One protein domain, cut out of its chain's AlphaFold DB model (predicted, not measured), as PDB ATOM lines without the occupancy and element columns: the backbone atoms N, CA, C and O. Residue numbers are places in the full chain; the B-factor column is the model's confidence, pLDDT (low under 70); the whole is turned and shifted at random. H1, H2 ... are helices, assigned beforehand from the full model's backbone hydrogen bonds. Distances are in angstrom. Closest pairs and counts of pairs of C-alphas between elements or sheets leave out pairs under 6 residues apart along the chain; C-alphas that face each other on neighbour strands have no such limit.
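Overview. This is residues 2 to 129 of the 153 residues of an uncharacterized protein of marine metagenome (UniProt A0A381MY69). Two long helices, H1 and H4, lie side by side and run opposite ways, with a small head at the end where H1 ends and H4 begins, made of the short helices H2 and H3 and the long link 63 to 81. The far end of H4, with residues 114 to 129 standing free, sticks out beyond H1 and adds much of the length. The printed part has 128 residues with four named helices, H1 to H4 in order, and no named strand; it is all helix. It is extended, with a radius of gyration of the C-alphas of 22.1 A and spans of 76 by 31 by 23 A.

Arrangement. Start with H1, residues 2 to 30, and look across to H4, residues 82 to 127: they touch at a shallow tilt of 13 degrees, closest at the C-alphas of Ser 16 and Ser 95, 4.4 A. H2, residues 40 to 48, touches H4 at a steep tilt of 45 degrees, with residues 85 to 92 of H4 alone; the closest C-alphas are those of Gly 47 and Glu 89, 5.3 A. H1 and H2 are near each other, with 6 pairs of C-alphas within 10 A. H3, residues 52 to 62, is close to H2 but not clearly touching, about perpendicular at 86 degrees, with the C-alphas of Ile 46 and Val 52 closest at 7.5 A. H1 and H3 are apart. Every O i to N i+4 pair is within hydrogen-bond range in H1, H3 and H4, and 4 of 5 in H2.

Along the chain. Find C-alpha 2 at (-39.041, 29.273, -35.639); from there H1 runs 41.7 A to residue 30. H2 spans 13.1 A and H3 15.5 A. H4 begins at C-alpha 82, (2.320, 16.966, -38.542), and runs 66.4 A to C-alpha 127 at (-58.672, 42.999, -42.381).

Size, cuts and confidence. The C-alphas farthest apart are those of Glu 71 and Asn 129, 76.6 A. The printed part has no cut; the link H3 to H4 is long. Residues 128 to 129 are under 70 in pLDDT.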
ATOM      1  N   GLU A   2     -39.862  28.818 -36.773       88.50
ATOM      2  CA  GLU A   2     -39.041  29.273 -35.639       88.50
ATOM      3  C   GLU A   2     -38.451  28.137 -34.788       88.50
ATOM      4  O   GLU A   2     -37.243  28.093 -34.584       88.50
ATOM      5  N   SER A   3     -39.255  27.148 -34.385       91.44
ATOM      6  CA  SER A   3     -38.761  26.007 -33.598       91.44
ATOM      7  C   SER A   3     -37.655  25.219 -34.312       91.44
ATOM      8  O   SER A   3     -36.742  24.729 -33.659       91.44
ATOM      9  N   GLY A   4     -37.687  25.132 -35.647       94.88
ATOM     10  CA  GLY A   4     -36.633  24.479 -36.430       94.88
ATOM     11  C   GLY A   4     -35.327  25.278 -36.445       94.88
ATOM     12  O   GLY A   4     -34.251  24.695 -36.318       94.88
ATOM     13  N   LEU A   5     -35.416  26.612 -36.532       94.62
ATOM     14  CA  LEU A   5     -34.254  27.500 -36.423       94.62
ATOM     15  C   LEU A   5     -33.623  27.397 -35.032       94.62
ATOM     16  O   LEU A   5     -32.416  27.206 -34.923       94.62
ATOM     17  N   LEU A   6     -34.441  27.433 -33.979       96.06
ATOM     18  CA  LEU A   6     -33.970  27.300 -32.600       96.06
ATOM     19  C   LEU A   6     -33.302  25.944 -32.352       96.06
ATOM     20  O   LEU A   6     -32.205  25.898 -31.800       96.06
ATOM     21  N   LEU A   7     -33.914  24.845 -32.808       97.38
ATOM     22  CA  LEU A   7     -33.315  23.511 -32.711       97.38
ATOM     23  C   LEU A   7     -31.978  23.430 -33.453       97.38
ATOM     24  O   LEU A   7     -31.025  22.860 -32.925       97.38
ATOM     25  N   THR A   8     -31.883  24.042 -34.636       96.62
ATOM     26  CA  THR A   8     -30.631  24.105 -35.402       96.62
ATOM     27  C   THR A   8     -29.560  24.877 -34.635       96.62
ATOM     28  O   THR A   8     -28.468  24.358 -34.436       96.62
ATOM     29  N   ILE A   9     -29.871  26.073 -34.123       98.06
ATOM     30  CA  ILE A   9     -28.930  26.891 -33.337       98.06
ATOM     31  C   ILE A   9     -28.425  26.114 -32.117       98.06
ATOM     32  O   ILE A   9     -27.219  26.077 -31.867       98.06
ATOM     33  N   LEU A  10     -29.330  25.471 -31.373       98.12
ATOM     34  CA  LEU A  10     -28.984  24.679 -30.192       98.12
ATOM     35  C   LEU A  10     -28.099  23.483 -30.554       98.12
ATOM     36  O   LEU A  10     -27.069  23.266 -29.911       98.12
ATOM     37  N   GLY A  11     -28.468  22.737 -31.599       98.12
ATOM     38  CA  GLY A  11     -27.711  21.585 -32.079       98.12
ATOM     39  C   GLY A  11     -26.309  21.977 -32.533       98.12
ATOM     40  O   GLY A  11     -25.323  21.423 -32.049       98.12
ATOM     41  N   THR A  12     -26.201  22.993 -33.387       98.19
ATOM     42  CA  THR A  12     -24.922  23.474 -33.914       98.19
ATOM     43  C   THR A  12     -24.034  24.068 -32.816       98.19
ATOM     44  O   THR A  12     -22.837  23.782 -32.779       98.19
ATOM     45  N   THR A  13     -24.597  24.832 -31.873       98.44
ATOM     46  CA  THR A  13     -23.838  25.368 -30.724       98.44
ATOM     47  C   THR A  13     -23.314  24.242 -29.836       98.44
ATOM     48  O   THR A  13     -22.154  24.251 -29.422       98.44
ATOM     49  N   THR A  14     -24.151  23.241 -29.559       98.56
ATOM     50  CA  THR A  14     -23.757  22.071 -28.765       98.56
ATOM     51  C   THR A  14     -22.649  21.290 -29.464       98.56
ATOM     52  O   THR A  14     -21.639  20.968 -28.840       98.56
ATOM     53  N   TYR A  15     -22.792  21.050 -30.767       98.44
ATOM     54  CA  TYR A  15     -21.802  20.331 -31.560       98.44
ATOM     55  C   TYR A  15     -20.468  21.083 -31.659       98.44
ATOM     56  O   TYR A  15     -19.415  20.484 -31.450       98.44
ATOM     57  N   SER A  16     -20.496  22.407 -31.855       98.62
ATOM     58  CA  SER A  16     -19.301  23.262 -31.792       98.62
ATOM     59  C   SER A  16     -18.555  23.099 -30.462       98.62
ATOM     60  O   SER A  16     -17.338  22.907 -30.454       98.62
ATOM     61  N   ASN A  17     -19.279  23.094 -29.336       98.44
ATOM     62  CA  ASN A  17     -18.691  22.913 -28.008       98.44
ATOM     63  C   ASN A  17     -18.120  21.503 -27.786       98.44
ATOM     64  O   ASN A  17     -17.119  21.362 -27.084       98.44
ATOM     65  N   ILE A  18     -18.738  20.469 -28.364       98.56
ATOM     66  CA  ILE A  18     -18.205  19.099 -28.337       98.56
ATOM     67  C   ILE A  18     -16.892  19.040 -29.117       98.56
ATOM     68  O   ILE A  18     -15.883  18.623 -28.558       98.56
ATOM     69  N   LEU A  19     -16.873  19.545 -30.355       98.56
ATOM     70  CA  LEU A  19     -15.653  19.634 -31.162       98.56
ATOM     71  C   LEU A  19     -14.552  20.406 -30.434       98.56
ATOM     72  O   LEU A  19     -13.401  19.982 -30.444       98.56
ATOM     73  N   LYS A  20     -14.916  21.488 -29.732       98.50
ATOM     74  CA  LYS A  20     -13.978  22.252 -28.910       98.50
ATOM     75  C   LYS A  20     -13.325  21.422 -27.819       98.50
ATOM     76  O   LYS A  20     -12.113  21.463 -27.656       98.50
ATOM     77  N   LYS A  21     -14.117  20.671 -27.060       98.06
ATOM     78  CA  LYS A  21     -13.573  19.791 -26.020       98.06
ATOM     79  C   LYS A  21     -12.684  18.704 -26.623       98.06
ATOM     80  O   LYS A  21     -11.633  18.423 -26.058       98.06
ATOM     81  N   ASN A  22     -13.082  18.153 -27.767       98.25
ATOM     82  CA  ASN A  22     -12.344  17.097 -28.449       98.25
ATOM     83  C   ASN A  22     -10.977  17.584 -28.933       98.25
ATOM     84  O   ASN A  22      -9.981  16.971 -28.568       98.25
ATOM     85  N   TYR A  23     -10.901  18.711 -29.655       98.38
ATOM     86  CA  TYR A  23      -9.607  19.204 -30.133       98.38
ATOM     87  C   TYR A  23      -8.687  19.623 -28.976       98.38
ATOM     88  O   TYR A  23      -7.475  19.462 -29.073       98.38
ATOM     89  N   ILE A  24      -9.234  20.133 -27.861       98.25
ATOM     90  CA  ILE A  24      -8.436  20.491 -26.673       98.25
ATOM     91  C   ILE A  24      -7.846  19.237 -26.027       98.25
ATOM     92  O   ILE A  24      -6.670  19.226 -25.664       98.25
ATOM     93  N   ALA A  25      -8.656  18.189 -25.866       97.88
ATOM     94  CA  ALA A  25      -8.193  16.915 -25.328       97.88
ATOM     95  C   ALA A  25      -7.141  16.280 -26.249       97.88
ATOM     96  O   ALA A  25      -6.079  15.894 -25.774       97.88
ATOM     97  N   PHE A  26      -7.398  16.284 -27.558       98.19
ATOM     98  CA  PHE A  26      -6.487  15.775 -28.577       98.19
ATOM     99  C   PHE A  26      -5.129  16.493 -28.549       98.19
ATOM    100  O   PHE A  26      -4.089  15.848 -28.498       98.19
ATOM    101  N   ALA A  27      -5.116  17.828 -28.487       98.06
ATOM    102  CA  ALA A  27      -3.874  18.590 -28.343       98.06
ATOM    103  C   ALA A  27      -3.164  18.313 -27.008       98.06
ATOM    104  O   ALA A  27      -1.938  18.322 -26.941       98.06
ATOM    105  N   SER A  28      -3.912  18.070 -25.925       97.19
ATOM    106  CA  SER A  28      -3.306  17.744 -24.624       97.19
ATOM    107  C   SER A  28      -2.548  16.412 -24.673       97.19
ATOM    108  O   SER A  28      -1.549  16.257 -23.977       97.19
ATOM    109  N   GLU A  29      -3.012  15.472 -25.498       97.44
ATOM    110  CA  GLU A  29      -2.387  14.167 -25.722       97.44
ATOM    111  C   GLU A  29      -1.205  14.246 -26.698       97.44
ATOM    112  O   GLU A  29      -0.116  13.782 -26.372       97.44
ATOM    113  N   HIS A  30      -1.402  14.886 -27.853       98.06
ATOM    114  CA  HIS A  30      -0.451  14.855 -28.973       98.06
ATOM    115  C   HIS A  30       0.520  16.040 -29.038       98.06
ATOM    116  O   HIS A  30       1.495  15.989 -29.779       98.06
ATOM    117  N   ALA A  31       0.271  17.107 -28.276       97.12
ATOM    118  CA  ALA A  31       1.124  18.299 -28.239       97.12
ATOM    119  C   ALA A  31       1.573  18.695 -26.824       97.12
ATOM    120  O   ALA A  31       2.134  19.775 -26.626       97.12
ATOM    121  N   ALA A  32       1.276  17.849 -25.828       93.56
ATOM    122  CA  ALA A  32       1.595  18.051 -24.413       93.56
ATOM    123  C   ALA A  32       1.142  19.414 -23.838       93.56
ATOM    124  O   ALA A  32       1.759  19.941 -22.906       93.56
ATOM    125  N   VAL A  33       0.055  19.993 -24.367       96.00
ATOM    126  CA  VAL A  33      -0.424  21.321 -23.946       96.00
ATOM    127  C   VAL A  33      -1.207  21.283 -22.636       96.00
ATOM    128  O   VAL A  33      -1.943  20.343 -22.335       96.00
ATOM    129  N   SER A  34      -1.145  22.378 -21.877       94.38
ATOM    130  CA  SER A  34      -2.073  22.615 -20.766       94.38
ATOM    131  C   SER A  34      -3.425  23.113 -21.288       94.38
ATOM    132  O   SER A  34      -3.537  24.232 -21.791       94.38
ATOM    133  N   SER A  35      -4.486  22.343 -21.045       90.75
ATOM    134  CA  SER A  35      -5.859  22.626 -21.494       90.75
ATOM    135  C   SER A  35      -6.548  23.835 -20.838       90.75
ATOM    136  O   SER A  35      -7.598  24.279 -21.307       90.75
ATOM    137  N   SER A  36      -5.994  24.383 -19.752       91.12
ATOM    138  CA  SER A  36      -6.642  25.431 -18.949       91.12
ATOM    139  C   SER A  36      -6.071  26.836 -19.176       91.12
ATOM    140  O   SER A  36      -4.874  27.027 -19.403       91.12
ATOM    141  N   GLY A  37      -6.945  27.844 -19.067       92.62
ATOM    142  CA  GLY A  37      -6.555  29.258 -19.091       92.62
ATOM    143  C   GLY A  37      -6.012  29.745 -20.436       92.62
ATOM    144  O   GLY A  37      -5.186  30.653 -20.449       92.62
ATOM    145  N   LYS A  38      -6.440  29.117 -21.537       96.00
ATOM    146  CA  LYS A  38      -6.072  29.471 -22.913       96.00
ATOM    147  C   LYS A  38      -7.201  30.221 -23.594       96.00
ATOM    148  O   LYS A  38      -8.363  29.811 -23.505       96.00
ATOM    149  N   ASP A  39      -6.856  31.310 -24.262       96.19
ATOM    150  CA  ASP A  39      -7.783  32.042 -25.108       96.19
ATOM    151  C   ASP A  39      -7.886  31.387 -26.493       96.19
ATOM    152  O   ASP A  39      -7.315  30.329 -26.751       96.19
ATOM    153  N   HIS A  40      -8.687  31.973 -27.380       96.94
ATOM    154  CA  HIS A  40      -8.863  31.422 -28.720       96.94
ATOM    155  C   HIS A  40      -7.598  31.552 -29.580       96.94
ATOM    156  O   HIS A  40      -7.302  30.616 -30.318       96.94
ATOM    157  N   LYS A  41      -6.853  32.662 -29.454       97.19
ATOM    158  CA  LYS A  41      -5.624  32.905 -30.221       97.19
ATOM    159  C   LYS A  41      -4.596  31.806 -29.969       97.19
ATOM    160  O   LYS A  41      -4.092  31.257 -30.938       97.19
ATOM    161  N   TYR A  42      -4.400  31.389 -28.719       97.94
ATOM    162  CA  TYR A  42      -3.526  30.260 -28.398       97.94
ATOM    163  C   TYR A  42      -3.851  29.004 -29.220       97.94
ATOM    164  O   TYR A  42      -2.974  28.418 -29.842       97.94
ATOM    165  N   TRP A  43      -5.127  28.604 -29.276       98.06
ATOM    166  CA  TRP A  43      -5.537  27.410 -30.028       98.06
ATOM    167  C   TRP A  43      -5.369  27.563 -31.544       98.06
ATOM    168  O   TRP A  43      -5.218  26.562 -32.238       98.06
ATOM    169  N   VAL A  44      -5.418  28.792 -32.062       98.12
ATOM    170  CA  VAL A  44      -5.091  29.085 -33.465       98.12
ATOM    171  C   VAL A  44      -3.589  28.942 -33.686       98.12
ATOM    172  O   VAL A  44      -3.185  28.225 -34.596       98.12
ATOM    173  N   ASP A  45      -2.780  29.566 -32.830       97.94
ATOM    174  CA  ASP A  45      -1.323  29.596 -32.949       97.94
ATOM    175  C   ASP A  45      -0.728  28.183 -32.886       97.94
ATOM    176  O   ASP A  45       0.044  27.818 -33.769       97.94
ATOM    177  N   ILE A  46      -1.151  27.331 -31.941       97.69
ATOM    178  CA  ILE A  46      -0.630  25.954 -31.879       97.69
ATOM    179  C   ILE A  46      -0.993  25.127 -33.119       97.69
ATOM    180  O   ILE A  46      -0.303  24.170 -33.438       97.69
ATOM    181  N   GLY A  47      -2.070  25.470 -33.833       97.50
ATOM    182  CA  GLY A  47      -2.421  24.801 -35.087       97.50
ATOM    183  C   GLY A  47      -1.479  25.162 -36.238       97.50
ATOM    184  O   GLY A  47      -1.353  24.387 -37.181       97.50
ATOM    185  N   ASN A  48      -0.786  26.300 -36.151       97.50
ATOM    186  CA  ASN A  48       0.037  26.845 -37.231       97.50
ATOM    187  C   ASN A  48       1.520  26.448 -37.148       97.50
ATOM    188  O   ASN A  48       2.207  26.520 -38.164       97.50
ATOM    189  N   TYR A  49       2.001  26.008 -35.981       97.31
ATOM    190  CA  TYR A  49       3.417  25.709 -35.733       97.31
ATOM    191  C   TYR A  49       3.587  24.363 -35.025       97.31
ATOM    192  O   TYR A  49       2.796  24.032 -34.141       97.31
ATOM    193  N   ASP A  50       4.640  23.618 -35.371       97.00
ATOM    194  CA  ASP A  50       4.924  22.303 -34.782       97.00
ATOM    195  C   ASP A  50       5.350  22.421 -33.307       97.00
ATOM    196  O   ASP A  50       4.879  21.650 -32.471       97.00
ATOM    197  N   ALA A  51       6.131  23.443 -32.947       97.62
ATOM    198  CA  ALA A  51       6.489  23.724 -31.560       97.62
ATOM    199  C   ALA A  51       6.412  25.216 -31.198       97.62
ATOM    200  O   ALA A  51       6.498  26.107 -32.047       97.62
ATOM    201  N   VAL A  52       6.340  25.503 -29.893       97.81
ATOM    202  CA  VAL A  52       6.378  26.882 -29.358       97.81
ATOM    203  C   VAL A  52       7.630  27.653 -29.782       97.81
ATOM    204  O   VAL A  52       7.585  28.869 -29.972       97.81
ATOM    205  N   ARG A  53       8.750  26.945 -29.964       97.69
ATOM    206  CA  ARG A  53      10.010  27.544 -30.417       97.69
ATOM    207  C   ARG A  53       9.911  28.052 -31.843       97.69
ATOM    208  O   ARG A  53      10.367  29.157 -32.096       97.69
ATOM    209  N   ASP A  54       9.253  27.313 -32.733       97.75
ATOM    210  CA  ASP A  54       9.090  27.728 -34.129       97.75
ATOM    211  C   ASP A  54       8.289  29.030 -34.218       97.75
ATOM    212  O   ASP A  54       8.678  29.960 -34.930       97.75
ATOM    213  N   TYR A  55       7.216  29.123 -33.424       97.94
ATOM    214  CA  TYR A  55       6.424  30.342 -33.273       97.94
ATOM    215  C   TYR A  55       7.279  31.495 -32.733       97.94
ATOM    216  O   TYR A  55       7.331  32.567 -33.340       97.94
ATOM    217  N   ASN A  56       7.974  31.284 -31.611       98.38
ATOM    218  CA  ASN A  56       8.766  32.329 -30.964       98.38
ATOM    219  C   ASN A  56       9.916  32.812 -31.860       98.38
ATOM    220  O   ASN A  56      10.147  34.016 -31.961       98.38
ATOM    221  N   ASP A  57      10.604  31.903 -32.546       98.19
ATOM    222  CA  ASP A  57      11.702  32.222 -33.454       98.19
ATOM    223  C   ASP A  57      11.219  33.052 -34.650       98.19
ATOM    224  O   ASP A  57      11.925  33.960 -35.097       98.19
ATOM    225  N   GLU A  58      10.020  32.783 -35.174       98.06
ATOM    226  CA  GLU A  58       9.404  33.614 -36.211       98.06
ATOM    227  C   GLU A  58       9.085  35.025 -35.717       98.06
ATOM    228  O   GLU A  58       9.506  36.003 -36.340       98.06
ATOM    229  N   HIS A  59       8.434  35.140 -34.562       97.88
ATOM    230  CA  HIS A  59       8.068  36.434 -33.985       97.88
ATOM    231  C   HIS A  59       9.313  37.247 -33.594       97.88
ATOM    232  O   HIS A  59       9.362  38.462 -33.794       97.88
ATOM    233  N   LEU A  60      10.384  36.594 -33.130       97.88
ATOM    234  CA  LEU A  60      11.675  37.240 -32.879       97.88
ATOM    235  C   LEU A  60      12.306  37.797 -34.163       97.88
ATOM    236  O   LEU A  60      12.793  38.931 -34.154       97.88
ATOM    237  N   ARG A  61      12.259  37.054 -35.280       97.94
ATOM    238  CA  ARG A  61      12.708  37.557 -36.596       97.94
ATOM    239  C   ARG A  61      11.888  38.770 -37.047       97.94
ATOM    240  O   ARG A  61      12.456  39.703 -37.617       97.94
ATOM    241  N   ASN A  62      10.594  38.788 -36.726       97.88
ATOM    242  CA  ASN A  62       9.665  39.872 -37.054       97.88
ATOM    243  C   ASN A  62       9.672  41.035 -36.043       97.88
ATOM    244  O   ASN A  62       9.039  42.060 -36.288       97.88
ATOM    245  N   ARG A  63      10.445  40.932 -34.949       97.12
ATOM    246  CA  ARG A  63      10.513  41.908 -33.839       97.12
ATOM    247  C   ARG A  63       9.204  42.047 -33.043       97.12
ATOM    248  O   ARG A  63       8.977  43.071 -32.401       97.12
ATOM    249  N   GLU A  64       8.385  41.003 -33.019       96.94
ATOM    250  CA  GLU A  64       7.100  40.907 -32.312       96.94
ATOM    251  C   GLU A  64       7.296  40.359 -30.885       96.94
ATOM    252  O   GLU A  64       6.720  39.358 -30.469       96.94
ATOM    253  N   VAL A  65       8.159  41.014 -30.106       95.06
ATOM    254  CA  VAL A  65       8.583  40.525 -28.778       95.06
ATOM    255  C   VAL A  65       7.462  40.475 -27.731       95.06
ATOM    256  O   VAL A  65       7.595  39.771 -26.733       95.06
ATOM    257  N   SER A  66       6.376  41.226 -27.929       95.81
ATOM    258  CA  SER A  66       5.209  41.233 -27.036       95.81
ATOM    259  C   SER A  66       4.348  39.980 -27.152       95.81
ATOM    260  O   SER A  66       3.569  39.705 -26.241       95.81
ATOM    261  N   ASP A  67       4.493  39.240 -28.252       94.75
ATOM    262  CA  ASP A  67       3.566  38.180 -28.646       94.75
ATOM    263  C   ASP A  67       4.150  36.783 -28.399       94.75
ATOM    264  O   ASP A  67       3.515  35.782 -28.727       94.75
ATOM    265  N   LEU A  68       5.346  36.715 -27.801       97.25
ATOM    266  CA  LEU A  68       6.049  35.478 -27.477       97.25
ATOM    267  C   LEU A  68       5.339  34.697 -26.372       97.25
ATOM    268  O   LEU A  68       4.916  35.252 -25.352       97.25
ATOM    269  N   TYR A  69       5.311  33.378 -26.529       97.31
ATOM    270  CA  TYR A  69       4.858  32.480 -25.478       97.31
ATOM    271  C   TYR A  69       6.025  32.080 -24.563       97.31
ATOM    272  O   TYR A  69       7.119  31.785 -25.048       97.31
ATOM    273  N   PRO A  70       5.817  32.009 -23.236       95.56
ATOM    274  CA  PRO A  70       6.804  31.433 -22.331       95.56
ATOM    275  C   PRO A  70       7.089  29.960 -22.662       95.56
ATOM    276  O   PRO A  70       6.162  29.168 -22.827       95.56
ATOM    277  N   GLU A  71       8.361  29.560 -22.662       93.50
ATOM    278  CA  GLU A  71       8.769  28.150 -22.788       93.50
ATOM    279  C   GLU A  71       8.646  27.404 -21.446       93.50
ATOM    280  O   GLU A  71       9.623  26.947 -20.852       93.50
ATOM    281  N   ASP A  72       7.424  27.313 -20.923       94.25
ATOM    282  CA  ASP A  72       7.101  26.561 -19.710       94.25
ATOM    283  C   ASP A  72       6.041  25.477 -19.973       94.25
ATOM    284  O   ASP A  72       5.411  25.437 -21.029       94.25
ATOM    285  N   LYS A  73       5.796  24.600 -18.993       90.25
ATOM    286  CA  LYS A  73       4.776  23.535 -19.106       90.25
ATOM    287  C   LYS A  73       3.344  24.056 -19.264       90.25
ATOM    288  O   LYS A  73       2.434  23.279 -19.535       90.25
ATOM    289  N   ARG A  74       3.105  25.341 -18.996       94.25
ATOM    290  CA  ARG A  74       1.779  25.940 -19.082       94.25
ATOM    291  C   ARG A  74       1.501  26.414 -20.498       94.25
ATOM    292  O   ARG A  74       0.354  26.297 -20.912       94.25
ATOM    293  N   TRP A  75       2.469  26.987 -21.205       96.19
ATOM    294  CA  TRP A  75       2.270  27.624 -22.513       96.19
ATOM    295  C   TRP A  75       2.911  26.879 -23.677       96.19
ATOM    296  O   TRP A  75       2.417  27.016 -24.792       96.19
ATOM    297  N   SER A  76       3.933  26.063 -23.428       96.38
ATOM    298  CA  SER A  76       4.605  25.313 -24.489       96.38
ATOM    299  C   SER A  76       3.695  24.261 -25.114       96.38
ATOM    300  O   SER A  76       2.830  23.686 -24.448       96.38
ATOM    301  N   TRP A  77       3.946  24.001 -26.391       97.69
ATOM    302  CA  TRP A  77       3.437  22.862 -27.141       97.69
ATOM    303  C   TRP A  77       4.566  22.298 -28.001       97.69
ATOM    304  O   TRP A  77       5.502  23.028 -28.351       97.69
ATOM    305  N   ASP A  78       4.463  21.013 -28.306       97.75
ATOM    306  CA  ASP A  78       5.369  20.294 -29.200       97.75
ATOM    307  C   ASP A  78       4.598  19.118 -29.805       97.75
ATOM    308  O   ASP A  78       4.298  18.152 -29.100       97.75
ATOM    309  N   TRP A  79       4.174  19.254 -31.063       98.25
ATOM    310  CA  TRP A  79       3.385  18.238 -31.756       98.25
ATOM    311  C   TRP A  79       4.231  17.001 -32.052       98.25
ATOM    312  O   TRP A  79       5.273  17.074 -32.696       98.25
ATOM    313  N   ASP A  80       3.725  15.834 -31.668       96.81
ATOM    314  CA  ASP A  80       4.352  14.540 -31.952       96.81
ATOM    315  C   ASP A  80       4.343  14.152 -33.447       96.81
ATOM    316  O   ASP A  80       5.073  13.249 -33.864       96.81
ATOM    317  N   GLY A  81       3.547  14.843 -34.271       96.38
ATOM    318  CA  GLY A  81       3.530  14.682 -35.720       96.38
ATOM    319  C   GLY A  81       2.649  15.695 -36.452       96.38
ATOM    320  O   GLY A  81       1.592  16.110 -35.972       96.38
ATOM    321  N   ASN A  82       3.053  16.036 -37.679       96.00
ATOM    322  CA  ASN A  82       2.320  16.966 -38.542       96.00
ATOM    323  C   ASN A  82       0.886  16.490 -38.842       96.00
ATOM    324  O   ASN A  82      -0.031  17.302 -38.912       96.00
ATOM    325  N   ASP A  83       0.665  15.179 -38.973       97.94
ATOM    326  CA  ASP A  83      -0.676  14.622 -39.200       97.94
ATOM    327  C   ASP A  83      -1.615  14.875 -38.010       97.94
ATOM    328  O   ASP A  83      -2.780  15.221 -38.210       97.94
ATOM    329  N   ASN A  84      -1.101  14.790 -36.778       98.38
ATOM    330  CA  ASN A  84      -1.870  15.098 -35.575       98.38
ATOM    331  C   ASN A  84      -2.174  16.597 -35.489       98.38
ATOM    332  O   ASN A  84      -3.322  16.972 -35.238       98.38
ATOM    333  N   ARG A  85      -1.202  17.469 -35.793       98.12
ATOM    334  CA  ARG A  85      -1.444  18.921 -35.875       98.12
ATOM    335  C   ARG A  85      -2.530  19.261 -36.902       98.12
ATOM    336  O   ARG A  85      -3.438  20.033 -36.595       98.12
ATOM    337  N   ASN A  86      -2.490  18.649 -38.086       98.25
ATOM    338  CA  ASN A  86      -3.497  18.857 -39.133       98.25
ATOM    339  C   ASN A  86      -4.885  18.360 -38.708       98.25
ATOM    340  O   ASN A  86      -5.895  19.018 -38.967       98.25
ATOM    341  N   GLU A  87      -4.961  17.206 -38.041       98.31
ATOM    342  CA  GLU A  87      -6.224  16.676 -37.527       98.31
ATOM    343  C   GLU A  87      -6.812  17.581 -36.434       98.31
ATOM    344  O   GLU A  87      -8.008  17.892 -36.458       98.31
ATOM    345  N   PHE A  88      -5.972  18.085 -35.527       98.50
ATOM    346  CA  PHE A  88      -6.353  19.118 -34.569       98.50
ATOM    347  C   PHE A  88      -6.902  20.364 -35.271       98.50
ATOM    348  O   PHE A  88      -7.990  20.840 -34.927       98.50
ATOM    349  N   GLU A  89      -6.181  20.886 -36.266       98.19
ATOM    350  CA  GLU A  89      -6.561  22.105 -36.977       98.19
ATOM    351  C   GLU A  89      -7.916  21.928 -37.672       98.19
ATOM    352  O   GLU A  89      -8.805  22.775 -37.545       98.19
ATOM    353  N   ARG A  90      -8.128  20.776 -38.316       98.56
ATOM    354  CA  ARG A  90      -9.394  20.409 -38.954       98.56
ATOM    355  C   ARG A  90     -10.554  20.422 -37.957       98.56
ATOM    356  O   ARG A  90     -11.611  20.986 -38.251       98.56
ATOM    357  N   GLN A  91     -10.378  19.821 -36.778       98.50
ATOM    358  CA  GLN A  91     -11.409  19.816 -35.734       98.50
ATOM    359  C   GLN A  91     -11.665  21.219 -35.165       98.50
ATOM    360  O   GLN A  91     -12.825  21.585 -34.936       98.50
ATOM    361  N   ARG A  92     -10.612  22.021 -34.968       98.50
ATOM    362  CA  ARG A  92     -10.710  23.411 -34.503       98.50
ATOM    363  C   ARG A  92     -11.479  24.278 -35.493       98.50
ATOM    364  O   ARG A  92     -12.461  24.908 -35.101       98.50
ATOM    365  N   ILE A  93     -11.095  24.255 -36.768       98.56
ATOM    366  CA  ILE A  93     -11.770  24.999 -37.839       98.56
ATOM    367  C   ILE A  93     -13.238  24.585 -37.927       98.56
ATOM    368  O   ILE A  93     -14.112  25.445 -38.013       98.56
ATOM    369  N   LEU A  94     -13.536  23.285 -37.847       98.62
ATOM    370  CA  LEU A  94     -14.917  22.810 -37.861       98.62
ATOM    371  C   LEU A  94     -15.710  23.336 -36.654       98.62
ATOM    372  O   LEU A  94     -16.853  23.762 -36.812       98.62
ATOM    373  N   SER A  95     -15.119  23.355 -35.456       98.62
ATOM    374  CA  SER A  95     -15.747  23.940 -34.263       98.62
ATOM    375  C   SER A  95     -16.091  25.419 -34.473       98.62
ATOM    376  O   SER A  95     -17.220  25.831 -34.174       98.62
ATOM    377  N   ASP A  96     -15.163  26.194 -35.040       98.50
ATOM    378  CA  ASP A  96     -15.341  27.621 -35.321       98.50
ATOM    379  C   ASP A  96     -16.414  27.859 -36.395       98.50
ATOM    380  O   ASP A  96     -17.291  28.709 -36.222       98.50
ATOM    381  N   GLN A  97     -16.421  27.051 -37.460       98.56
ATOM    382  CA  GLN A  97     -17.449  27.088 -38.505       98.56
ATOM    383  C   GLN A  97     -18.843  26.788 -37.947       98.56
ATOM    384  O   GLN A  97     -19.802  27.484 -38.281       98.56
ATOM    385  N   MET A  98     -18.971  25.796 -37.062       98.62
ATOM    386  CA  MET A  98     -20.244  25.492 -36.405       98.62
ATOM    387  C   MET A  98     -20.692  26.656 -35.510       98.62
ATOM    388  O   MET A  98     -21.845  27.082 -35.570       98.62
ATOM    389  N   LYS A  99     -19.784  27.256 -34.735       98.25
ATOM    390  CA  LYS A  99     -20.106  28.442 -33.924       98.25
ATOM    391  C   LYS A  99     -20.585  29.614 -34.789       98.25
ATOM    392  O   LYS A  99     -21.552  30.299 -34.439       98.25
ATOM    393  N   LEU A 100     -19.934  29.829 -35.930       98.38
ATOM    394  CA  LEU A 100     -20.318  30.849 -36.898       98.38
ATOM    395  C   LEU A 100     -21.698  30.554 -37.505       98.38
ATOM    396  O   LEU A 100     -22.548  31.441 -37.546       98.38
ATOM    397  N   ALA A 101     -21.964  29.308 -37.900       98.19
ATOM    398  CA  ALA A 101     -23.262  28.888 -38.426       98.19
ATOM    399  C   ALA A 101     -24.399  29.102 -37.411       98.19
ATOM    400  O   ALA A 101     -25.457  29.619 -37.772       98.19
ATOM    401  N   ALA A 102     -24.175  28.794 -36.129       98.00
ATOM    402  CA  ALA A 102     -25.138  29.091 -35.068       98.00
ATOM    403  C   ALA A 102     -25.405  30.602 -34.940       98.00
ATOM    404  O   ALA A 102     -26.555  31.020 -34.795       98.00
ATOM    405  N   THR A 103     -24.361  31.428 -35.065       98.00
ATOM    406  CA  THR A 103     -24.476  32.897 -35.045       98.00
ATOM    407  C   THR A 103     -25.316  33.411 -36.218       98.00
ATOM    408  O   THR A 103     -26.216  34.229 -36.023       98.00
ATOM    409  N   PHE A 104     -25.104  32.880 -37.426       97.62
ATOM    410  CA  PHE A 104     -25.964  33.175 -38.577       97.62
ATOM    411  C   PHE A 104     -27.410  32.716 -38.358       97.62
ATOM    412  O   PHE A 104     -28.335  33.433 -38.738       97.62
ATOM    413  N   GLY A 105     -27.626  31.572 -37.702       97.25
ATOM    414  CA  GLY A 105     -28.962  31.094 -37.335       97.25
ATOM    415  C   GLY A 105     -29.724  32.071 -36.430       97.25
ATOM    416  O   GLY A 105     -30.918  32.308 -36.633       97.25
ATOM    417  N   ILE A 106     -29.035  32.705 -35.474       97.06
ATOM    418  CA  ILE A 106     -29.620  33.771 -34.642       97.06
ATOM    419  C   ILE A 106     -30.048  34.953 -35.524       97.06
ATOM    420  O   ILE A 106     -31.183  35.417 -35.421       97.06
ATOM    421  N   GLY A 107     -29.186  35.392 -36.447       97.56
ATOM    422  CA  GLY A 107     -29.521  36.443 -37.415       97.56
ATOM    423  C   GLY A 107     -30.733  36.092 -38.288       97.56
ATOM    424  O   GLY A 107     -31.633  36.912 -38.464       97.56
ATOM    425  N   ALA A 108     -30.813  34.849 -38.768       96.62
ATOM    426  CA  ALA A 108     -31.951  34.354 -39.539       96.62
ATOM    427  C   ALA A 108     -33.261  34.378 -38.734       96.62
ATOM    428  O   ALA A 108     -34.318  34.690 -39.283       96.62
ATOM    429  N   THR A 109     -33.198  34.108 -37.429       96.62
ATOM    430  CA  THR A 109     -34.364  34.189 -36.532       96.62
ATOM    431  C   THR A 109     -34.885  35.622 -36.433       96.62
ATOM    432  O   THR A 109     -36.084  35.851 -36.587       96.62
ATOM    433  N   ILE A 110     -33.983  36.595 -36.272       97.00
ATOM    434  CA  ILE A 110     -34.337  38.022 -36.232       97.00
ATOM    435  C   ILE A 110     -34.997  38.452 -37.549       97.00
ATOM    436  O   ILE A 110     -36.055  39.081 -37.538       97.00
ATOM    437  N   LEU A 111     -34.422  38.068 -38.693       96.50
ATOM    438  CA  LEU A 111     -35.002  38.368 -40.005       96.50
ATOM    439  C   LEU A 111     -36.389  37.737 -40.180       96.50
ATOM    440  O   LEU A 111     -37.307  38.393 -40.672       96.50
ATOM    441  N   ASN A 112     -36.572  36.495 -39.726       95.31
ATOM    442  CA  ASN A 112     -37.872  35.829 -39.745       95.31
ATOM    443  C   ASN A 112     -38.926  36.606 -38.933       95.31
ATOM    444  O   ASN A 112     -40.066  36.759 -39.383       95.31
ATOM    445  N   HIS A 113     -38.554  37.143 -37.767       95.00
ATOM    446  CA  HIS A 113     -39.447  37.987 -36.967       95.00
ATOM    447  C   HIS A 113     -39.794  39.301 -37.667       95.00
ATOM    448  O   HIS A 113     -40.957  39.699 -37.652       95.00
ATOM    449  N   MET A 114     -38.832  39.949 -38.327       97.00
ATOM    450  CA  MET A 114     -39.093  41.176 -39.088       97.00
ATOM    451  C   MET A 114     -40.107  40.949 -40.215       97.00
ATOM    452  O   MET A 114     -41.060  41.715 -40.349       97.00
ATOM    453  N   VAL A 115     -39.939  39.874 -40.993       95.94
ATOM    454  CA  VAL A 115     -40.874  39.517 -42.074       95.94
ATOM    455  C   VAL A 115     -42.264  39.219 -41.511       95.94
ATOM    456  O   VAL A 115     -43.258  39.720 -42.032       95.94
ATOM    457  N   SER A 116     -42.331  38.480 -40.401       95.44
ATOM    458  CA  SER A 116     -43.597  38.161 -39.727       95.44
ATOM    459  C   SER A 116     -44.313  39.414 -39.209       95.44
ATOM    460  O   SER A 116     -45.533  39.518 -39.312       95.44
ATOM    461  N   ALA A 117     -43.573  40.399 -38.687       96.06
ATOM    462  CA  ALA A 117     -44.144  41.668 -38.240       96.06
ATOM    463  C   ALA A 117     -44.734  42.480 -39.405       96.06
ATOM    464  O   ALA A 117     -45.822  43.043 -39.273       96.06
ATOM    465  N   ILE A 118     -44.046  42.519 -40.552       96.00
ATOM    466  CA  ILE A 118     -44.545  43.181 -41.769       96.00
ATOM    467  C   ILE A 118     -45.836  42.511 -42.248       96.00
ATOM    468  O   ILE A 118     -46.818  43.208 -42.510       96.00
ATOM    469  N   ASP A 119     -45.853  41.180 -42.319       94.50
ATOM    470  CA  ASP A 119     -47.031  40.419 -42.743       94.50
ATOM    471  C   ASP A 119     -48.220  40.642 -41.797       94.50
ATOM    472  O   ASP A 119     -49.320  40.973 -42.237       94.50
ATOM    473  N   ALA A 120     -47.991  40.606 -40.481       94.69
ATOM    474  CA  ALA A 120     -49.026  40.889 -39.490       94.69
ATOM    475  C   ALA A 120     -49.615  42.306 -39.635       94.69
ATOM    476  O   ALA A 120     -50.831  42.490 -39.538       94.69
ATOM    477  N   LEU A 121     -48.780  43.320 -39.897       94.19
ATOM    478  CA  LEU A 121     -49.242  44.690 -40.146       94.19
ATOM    479  C   LEU A 121     -50.028  44.803 -41.458       94.19
ATOM    480  O   LEU A 121     -51.043  45.506 -41.508       94.19
ATOM    481  N   TYR A 122     -49.591  44.100 -42.502       93.56
ATOM    482  CA  TYR A 122     -50.289  44.043 -43.781       93.56
ATOM    483  C   TYR A 122     -51.667  43.380 -43.643       93.56
ATOM    484  O   TYR A 122     -52.677  43.978 -44.027       93.56
ATOM    485  N   LEU A 123     -51.728  42.204 -43.011       91.94
ATOM    486  CA  LEU A 123     -52.964  41.479 -42.714       91.94
ATOM    487  C   LEU A 123     -53.921  42.321 -41.870       91.94
ATOM    488  O   LEU A 123     -55.111  42.408 -42.180       91.94
ATOM    489  N   LYS A 124     -53.403  43.010 -40.846       90.25
ATOM    490  CA  LYS A 124     -54.188  43.946 -40.036       90.25
ATOM    491  C   LYS A 124     -54.818  45.032 -40.905       90.25
ATOM    492  O   LYS A 124     -56.014  45.271 -40.786       90.25
ATOM    493  N   ARG A 125     -54.044  45.664 -41.793       89.06
ATOM    494  CA  ARG A 125     -54.529  46.734 -42.678       89.06
ATOM    495  C   ARG A 125     -55.647  46.257 -43.605       89.06
ATOM    496  O   ARG A 125     -56.654  46.944 -43.727       89.06
ATOM    497  N   ILE A 126     -55.501  45.097 -44.247       88.38
ATOM    498  CA  ILE A 126     -56.535  44.587 -45.166       88.38
ATOM    499  C   ILE A 126     -57.759  44.029 -44.427       88.38
ATOM    500  O   ILE A 126     -58.869  44.066 -44.953       88.38
ATOM    501  N   SER A 127     -57.579  43.528 -43.201       81.69
ATOM    502  CA  SER A 127     -58.672  42.999 -42.381       81.69
ATOM    503  C   SER A 127     -59.471  44.087 -41.664       81.69
ATOM    504  O   SER A 127     -60.534  43.773 -41.142       81.69
ATOM    505  N   GLN A 128     -59.027  45.349 -41.644       68.94
ATOM    506  CA  GLN A 128     -59.791  46.449 -41.034       68.94
ATOM    507  C   GLN A 128     -61.188  46.642 -41.648       68.94
ATOM    508  O   GLN A 128     -62.072  47.153 -40.971       68.94
ATOM    509  N   ASN A 129     -61.408  46.185 -42.885       65.00
ATOM    510  CA  ASN A 129     -62.722  46.224 -43.534       65.00
ATOM    511  C   ASN A 129     -63.600  44.998 -43.221       65.00
ATOM    512  O   ASN A 129     -64.772  44.988 -43.582       65.00
TER     513      ASN A 129